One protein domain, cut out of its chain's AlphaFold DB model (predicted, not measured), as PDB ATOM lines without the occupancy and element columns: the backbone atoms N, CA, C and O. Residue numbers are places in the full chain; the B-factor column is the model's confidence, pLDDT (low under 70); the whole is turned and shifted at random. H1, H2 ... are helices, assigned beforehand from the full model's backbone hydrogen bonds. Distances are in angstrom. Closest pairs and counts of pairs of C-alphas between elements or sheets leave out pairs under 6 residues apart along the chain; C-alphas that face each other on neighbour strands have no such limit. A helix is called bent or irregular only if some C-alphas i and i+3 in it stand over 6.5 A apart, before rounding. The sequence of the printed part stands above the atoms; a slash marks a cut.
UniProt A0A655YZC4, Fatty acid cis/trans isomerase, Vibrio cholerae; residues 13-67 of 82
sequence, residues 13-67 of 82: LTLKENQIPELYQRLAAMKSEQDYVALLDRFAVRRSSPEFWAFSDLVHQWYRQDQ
ATOM      1  N   LEU A  13     130.327 116.189 122.253       85.31
ATOM      2  CA  LEU A  13     131.087 117.419 122.065       85.31
ATOM      3  C   LEU A  13     131.375 117.624 120.579       85.31
ATOM      4  O   LEU A  13     131.844 116.712 119.899       85.31
ATOM      5  N   THR A  14     131.129 118.835 120.095       88.06
ATOM      6  CA  THR A  14     131.492 119.279 118.754       88.06
ATOM      7  C   THR A  14     132.453 120.455 118.854       88.06
ATOM      8  O   THR A  14     132.226 121.423 119.582       88.06
ATOM      9  N   LEU A  15     133.573 120.356 118.145       90.75
ATOM     10  CA  LEU A  15     134.590 121.393 118.100       90.75
ATOM     11  C   LEU A  15     135.375 121.311 116.796       90.75
ATOM     12  O   LEU A  15     135.537 120.246 116.204       90.75
ATOM     13  N   LYS A  16     135.894 122.455 116.367       91.56
ATOM     14  CA  LYS A  16     136.882 122.558 115.297       91.56
ATOM     15  C   LYS A  16     138.275 122.290 115.861       91.56
ATOM     16  O   LYS A  16     138.538 122.538 117.035       91.56
ATOM     17  N   GLU A  17     139.194 121.842 115.012       89.56
ATOM     18  CA  GLU A  17     140.567 121.506 115.416       89.56
ATOM     19  C   GLU A  17     141.287 122.677 116.108       89.56
ATOM     20  O   GLU A  17     141.954 122.503 117.127       89.56
ATOM     21  N   ASN A  18     141.059 123.906 115.641       93.88
ATOM     22  CA  ASN A  18     141.623 125.110 116.254       93.88
ATOM     23  C   ASN A  18     141.060 125.435 117.655       93.88
ATOM     24  O   ASN A  18     141.594 126.313 118.328       93.88
ATOM     25  N   GLN A  19     140.008 124.747 118.106       94.44
ATOM     26  CA  GLN A  19     139.417 124.896 119.439       94.44
ATOM     27  C   GLN A  19     139.955 123.862 120.442       94.44
ATOM     28  O   GLN A  19     139.645 123.954 121.628       94.44
ATOM     29  N   ILE A  20     140.793 122.910 120.008       92.69
ATOM     30  CA  ILE A  20     141.417 121.917 120.899       92.69
ATOM     31  C   ILE A  20     142.203 122.585 122.046       92.69
ATOM     32  O   ILE A  20     142.032 122.155 123.191       92.69
ATOM     33  N   PRO A  21     143.004 123.651 121.821       95.62
ATOM     34  CA  PRO A  21     143.682 124.338 122.921       95.62
ATOM     35  C   PRO A  21     142.710 124.968 123.927       95.62
ATOM     36  O   PRO A  21     142.957 124.904 125.129       95.62
ATOM     37  N   GLU A  22     141.587 125.530 123.456       94.44
ATOM     38  CA  GLU A  22     140.543 126.106 124.318       94.44
ATOM     39  C   GLU A  22     139.899 125.018 125.191       94.44
ATOM     40  O   GLU A  22     139.760 125.193 126.403       94.44
ATOM     41  N   LEU A  23     139.545 123.877 124.587       92.31
ATOM     42  CA  LEU A  23     138.981 122.733 125.301       92.31
ATOM     43  C   LEU A  23     139.940 122.243 126.395       92.31
ATOM     44  O   LEU A  23     139.529 122.077 127.542       92.31
ATOM     45  N   TYR A  24     141.220 122.060 126.055       92.75
ATOM     46  CA  TYR A  24     142.241 121.621 127.006       92.75
ATOM     47  C   TYR A  24     142.387 122.589 128.183       92.75
ATOM     48  O   TYR A  24     142.389 122.161 129.336       92.75
ATOM     49  N   GLN A  25     142.463 123.896 127.913       95.12
ATOM     50  CA  GLN A  25     142.591 124.907 128.962       95.12
ATOM     51  C   GLN A  25     141.383 124.920 129.902       95.12
ATOM     52  O   GLN A  25     141.561 124.975 131.117       95.12
ATOM     53  N   ARG A  26     140.163 124.830 129.363       93.56
ATOM     54  CA  ARG A  26     138.937 124.799 130.175       93.56
ATOM     55  C   ARG A  26     138.846 123.538 131.028       93.56
ATOM     56  O   ARG A  26     138.496 123.642 132.196       93.56
ATOM     57  N   LEU A  27     139.212 122.376 130.479       90.69
ATOM     58  CA  LEU A  27     139.290 121.125 131.242       90.69
ATOM     59  C   LEU A  27     140.325 121.215 132.369       90.69
ATOM     60  O   LEU A  27     140.030 120.847 133.501       90.69
ATOM     61  N   ALA A  28     141.519 121.737 132.081       93.25
ATOM     62  CA  ALA A  28     142.596 121.861 133.063       93.25
ATOM     63  C   ALA A  28     142.289 122.878 134.178       93.25
ATOM     64  O   ALA A  28     142.784 122.737 135.295       93.25
ATOM     65  N   ALA A  29     141.492 123.906 133.880       93.25
ATOM     66  CA  ALA A  29     141.118 124.953 134.827       93.25
ATOM     67  C   ALA A  29     139.816 124.668 135.600       93.25
ATOM     68  O   ALA A  29     139.470 125.450 136.485       93.25
ATOM     69  N   MET A  30     139.103 123.585 135.278       93.56
ATOM     70  CA  MET A  30     137.803 123.245 135.858       93.56
ATOM     71  C   MET A  30     137.918 122.937 137.355       93.56
ATOM     72  O   MET A  30     138.724 122.097 137.759       93.56
ATOM     73  N   LYS A  31     137.108 123.600 138.190       94.38
ATOM     74  CA  LYS A  31     137.112 123.401 139.654       94.38
ATOM     75  C   LYS A  31     135.726 123.205 140.254       94.38
ATOM     76  O   LYS A  31     135.622 122.789 141.406       94.38
ATOM     77  N   SER A  32     134.679 123.527 139.506       93.69
ATOM     78  CA  SER A  32     133.299 123.523 139.977       93.69
ATOM     79  C   SER A  32     132.350 122.896 138.960       93.69
ATOM     80  O   SER A  32     132.663 122.771 137.776       93.69
ATOM     81  N   GLU A  33     131.148 122.551 139.421       87.88
ATOM     82  CA  GLU A  33     130.060 122.129 138.535       87.88
ATOM     83  C   GLU A  33     129.659 123.250 137.560       87.88
ATOM     84  O   GLU A  33     129.335 122.968 136.412       87.88
ATOM     85  N   GLN A  34     129.763 124.527 137.955       91.12
ATOM     86  CA  GLN A  34     129.520 125.642 137.032       91.12
ATOM     87  C   GLN A  34     130.541 125.699 135.891       91.12
ATOM     88  O   GLN A  34     130.162 125.996 134.760       91.12
ATOM     89  N   ASP A  35     131.812 125.381 136.150       89.06
ATOM     90  CA  ASP A  35     132.831 125.317 135.095       89.06
ATOM     91  C   ASP A  35     132.538 124.174 134.113       89.06
ATOM     92  O   ASP A  35     132.749 124.315 132.906       89.06
ATOM     93  N   TYR A  36     132.024 123.050 134.627       86.81
ATOM     94  CA  TYR A  36     131.582 121.922 133.811       86.81
ATOM     95  C   TYR A  36     130.392 122.300 132.924       86.81
ATOM     96  O   TYR A  36     130.451 122.094 131.712       86.81
ATOM     97  N   VAL A  37     129.363 122.938 133.491       88.62
ATOM     98  CA  VAL A  37     128.219 123.457 132.724       88.62
ATOM     99  C   VAL A  37     128.696 124.439 131.656       88.62
ATOM    100  O   VAL A  37     128.373 124.262 130.491       88.62
ATOM    101  N   ALA A  38     129.564 125.398 131.987       90.56
ATOM    102  CA  ALA A  38     130.090 126.355 131.011       90.56
ATOM    103  C   ALA A  38     130.918 125.695 129.886       90.56
ATOM    104  O   ALA A  38     130.961 126.202 128.759       90.56
ATOM    105  N   LEU A  39     131.590 124.575 130.166       91.81
ATOM    106  CA  LEU A  39     132.263 123.777 129.143       91.81
ATOM    107  C   LEU A  39     131.250 123.088 128.222       91.81
ATOM    108  O   LEU A  39     131.423 123.121 127.000       91.81
ATOM    109  N   LEU A  40     130.188 122.505 128.783       89.69
ATOM    110  CA  LEU A  40     129.110 121.902 128.002       89.69
ATOM    111  C   LEU A  40     128.348 122.955 127.186       89.69
ATOM    112  O   LEU A  40     128.104 122.740 126.007       89.69
ATOM    113  N   ASP A  41     128.069 124.134 127.734       88.62
ATOM    114  CA  ASP A  41     127.462 125.254 127.004       88.62
ATOM    115  C   ASP A  41     128.270 125.630 125.754       88.62
ATOM    116  O   ASP A  41     127.712 126.052 124.740       88.62
ATOM    117  N   ARG A  42     129.598 125.488 125.832       92.50
ATOM    118  CA  ARG A  42     130.521 125.863 124.762       92.50
ATOM    119  C   ARG A  42     130.653 124.799 123.677       92.50
ATOM    120  O   ARG A  42     130.794 125.162 122.510       92.50
ATOM    121  N   PHE A  43     130.679 123.524 124.054       91.00
ATOM    122  CA  PHE A  43     131.062 122.441 123.144       91.00
ATOM    123  C   PHE A  43     130.001 121.358 122.981       91.00
ATOM    124  O   PHE A  43     130.099 120.576 122.039       91.00
ATOM    125  N   ALA A  44     129.016 121.262 123.871       89.06
ATOM    126  CA  ALA A  44     128.091 120.146 123.859       89.06
ATOM    127  C   ALA A  44     126.979 120.303 122.819       89.06
ATOM    128  O   ALA A  44     126.353 121.356 122.688       89.06
ATOM    129  N   VAL A  45     126.674 119.208 122.127       87.38
ATOM    130  CA  VAL A  45     125.441 119.068 121.352       87.38
ATOM    131  C   VAL A  45     124.364 118.571 122.307       87.38
ATOM    132  O   VAL A  45     124.334 117.395 122.677       87.38
ATOM    133  N   ARG A  46     123.496 119.483 122.753       86.56
ATOM    134  CA  ARG A  46     122.410 119.148 123.684       86.56
ATOM    135  C   ARG A  46     121.341 118.308 123.007       86.56
ATOM    136  O   ARG A  46     121.111 118.429 121.809       86.56
ATOM    137  N   ARG A  47     120.589 117.540 123.792       83.06
ATOM    138  CA  ARG A  47     119.466 116.747 123.272       83.06
ATOM    139  C   ARG A  47     118.378 117.595 122.609       83.06
ATOM    140  O   ARG A  47     117.696 117.127 121.705       83.06
ATOM    141  N   SER A  48     118.197 118.828 123.074       84.19
ATOM    142  CA  SER A  48     117.244 119.785 122.507       84.19
ATOM    143  C   SER A  48     117.730 120.461 121.223       84.19
ATOM    144  O   SER A  48     116.946 121.169 120.594       84.19
ATOM    145  N   SER A  49     118.997 120.284 120.832       86.00
ATOM    146  CA  SER A  49     119.521 120.877 119.602       86.00
ATOM    147  C   SER A  49     118.945 120.150 118.375       86.00
ATOM    148  O   SER A  49     118.841 118.919 118.375       86.00
ATOM    149  N   PRO A  50     118.574 120.880 117.308       87.75
ATOM    150  CA  PRO A  50     118.103 120.264 116.068       87.75
ATOM    151  C   PRO A  50     119.184 119.414 115.378       87.75
ATOM    152  O   PRO A  50     118.861 118.500 114.624       87.75
ATOM    153  N   GLU A  51     120.463 119.661 115.666       86.81
ATOM    154  CA  GLU A  51     121.609 118.906 115.151       86.81
ATOM    155  C   GLU A  51     121.849 117.575 115.886       86.81
ATOM    156  O   GLU A  51     122.627 116.744 115.410       86.81
ATOM    157  N   PHE A  52     121.182 117.343 117.022       87.31
ATOM    158  CA  PHE A  52     121.430 116.191 117.892       87.31
ATOM    159  C   PHE A  52     121.316 114.847 117.166       87.31
ATOM    160  O   PHE A  52     122.215 114.013 117.262       87.31
ATOM    161  N   TRP A  53     120.230 114.637 116.417       86.12
ATOM    162  CA  TRP A  53     119.989 113.364 115.731       86.12
ATOM    163  C   TRP A  53     120.996 113.114 114.610       86.12
ATOM    164  O   TRP A  53     121.545 112.020 114.527       86.12
ATOM    165  N   ALA A  54     121.324 114.142 113.824       86.69
ATOM    166  CA  ALA A  54     122.332 114.031 112.772       86.69
ATOM    167  C   ALA A  54     123.719 113.690 113.345       86.69
ATOM    168  O   ALA A  54     124.443 112.868 112.785       86.69
ATOM    169  N   PHE A  55     124.077 114.280 114.490       85.44
ATOM    170  CA  PHE A  55     125.319 113.956 115.189       85.44
ATOM    171  C   PHE A  55     125.300 112.530 115.760       85.44
ATOM    172  O   PHE A  55     126.258 111.781 115.578       85.44
ATOM    173  N   SER A  56     124.198 112.130 116.404       84.44
ATOM    174  CA  SER A  56     123.971 110.757 116.880       84.44
ATOM    175  C   SER A  56     124.166 109.741 115.757       84.44
ATOM    176  O   SER A  56     124.851 108.741 115.948       84.44
ATOM    177  N   ASP A  57     123.586 109.997 114.585       84.56
ATOM    178  CA  ASP A  57     123.659 109.089 113.442       84.56
ATOM    179  C   ASP A  57     125.090 108.960 112.915       84.56
ATOM    180  O   ASP A  57     125.520 107.855 112.586       84.56
ATOM    181  N   LEU A  58     125.854 110.056 112.901       83.12
ATOM    182  CA  LEU A  58     127.272 110.037 112.542       83.12
ATOM    183  C   LEU A  58     128.088 109.171 113.512       83.12
ATOM    184  O   LEU A  58     128.876 108.327 113.080       83.12
ATOM    185  N   VAL A  59     127.879 109.350 114.821       80.94
ATOM    186  CA  VAL A  59     128.546 108.547 115.856       80.94
ATOM    187  C   VAL A  59     128.154 107.078 115.723       80.94
ATOM    188  O   VAL A  59     129.027 106.216 115.722       80.94
ATOM    189  N   HIS A  60     126.867 106.784 115.536       78.31
ATOM    190  CA  HIS A  60     126.364 105.435 115.292       78.31
ATOM    191  C   HIS A  60     127.018 104.794 114.056       78.31
ATOM    192  O   HIS A  60     127.440 103.640 114.117       78.31
ATOM    193  N   GLN A  61     127.135 105.512 112.937       80.56
ATOM    194  CA  GLN A  61     127.772 104.991 111.723       80.56
ATOM    195  C   GLN A  61     129.240 104.625 111.954       80.56
ATOM    196  O   GLN A  61     129.662 103.540 111.553       80.56
ATOM    197  N   TRP A  62     129.996 105.487 112.637       77.12
ATOM    198  CA  TRP A  62     131.376 105.191 113.020       77.12
ATOM    199  C   TRP A  62     131.454 104.000 113.987       77.12
ATOM    200  O   TRP A  62     132.236 103.074 113.779       77.12
ATOM    201  N   TYR A  63     130.578 103.967 114.993       72.25
ATOM    202  CA  TYR A  63     130.544 102.914 116.004       72.25
ATOM    203  C   TYR A  63     130.190 101.543 115.414       72.25
ATOM    204  O   TYR A  63     130.762 100.533 115.810       72.25
ATOM    205  N   ARG A  64     129.325 101.496 114.394       73.12
ATOM    206  CA  ARG A  64     129.031 100.271 113.636       73.12
ATOM    207  C   ARG A  64     130.269  99.710 112.930       73.12
ATOM    208  O   ARG A  64     130.389  98.494 112.812       73.12
ATOM    209  N   GLN A  65     131.141 100.578 112.417       72.81
ATOM    210  CA  GLN A  65     132.352 100.160 111.709       72.81
ATOM    211  C   GLN A  65     133.429  99.642 112.668       72.81
ATOM    212  O   GLN A  65     134.126  98.691 112.325       72.81
ATOM    213  N   ASP A  66     133.545 100.245 113.853       68.31
ATOM    214  CA  ASP A  66     134.588  99.917 114.833       68.31
ATOM    215  C   ASP A  66     134.174  98.779 115.791       68.31
ATOM    216  O   ASP A  66     134.988  97.923 116.132       68.31
ATOM    217  N   GLN A  67     132.897  98.728 116.197       65.75
ATOM    218  CA  GLN A  67     132.370  97.793 117.205       65.75
ATOM    219  C   GLN A  67     130.995  97.215 116.804       65.75
ATOM    220  O   GLN A  67     129.965  97.512 117.417       65.75
TER     221      GLN A  67
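This is residues 13 to 67 of the 82 residues of the protein "Fatty acid cis/trans isomerase" of Vibrio cholerae (UniProt A0A655YZC4). A helical hairpin, H1 and H2 side by side and running opposite ways, is joined by an eight-residue link to a third helix, H3, which is set off from both, and residues 57 to 67 stick out from the rest. The 55 printed residues hold three named helices, in the order H1, H2, H3, and no named strand; the class is all helix. The whole is loose, with a radius of gyration of the C-alphas of 13.4 A, and only just elongated, spanning 35 by 24 by 20 A.

The printed part begins at Leu 13. H1, residues 17 to 29, begins at C-alpha 17 (140.567, 121.506, 115.416) and is 19.7 A long from first to last C-alpha. It is irregular: C-alphas 18 and 21 are 7.0 A apart. H2, residues 33 to 43, is 15.4 A long, and H3, residues 52 to 66, is 21.2 A long, ending at C-alpha 66 (134.588, 99.917, 114.833).

H1 and H2 form a helical hairpin, at a shallow tilt of 2 degrees, opposite ways. H1 touches H2 with residues 23 to 27 alone; the closest C-alphas are those of Arg 26 and Leu 39, 6.8 A apart. H3 is apart from H1 and from H2. Every O i to N i+4 pair is within hydrogen-bond range in H2 and H3; in H1, 7 of 9 are.

The C-alphas of Ser 32 and Gln 65, the two farthest apart, are 36.7 A apart. The printed part has no cut. The link from H1 to H2 is tight, and that from H2 to H3 is short. Residues 57 to 67, of which 57 to 66 belong to H3, stand free. Mean pLDDT of the printed part is 87.2; residues 66 to 67 are under 70.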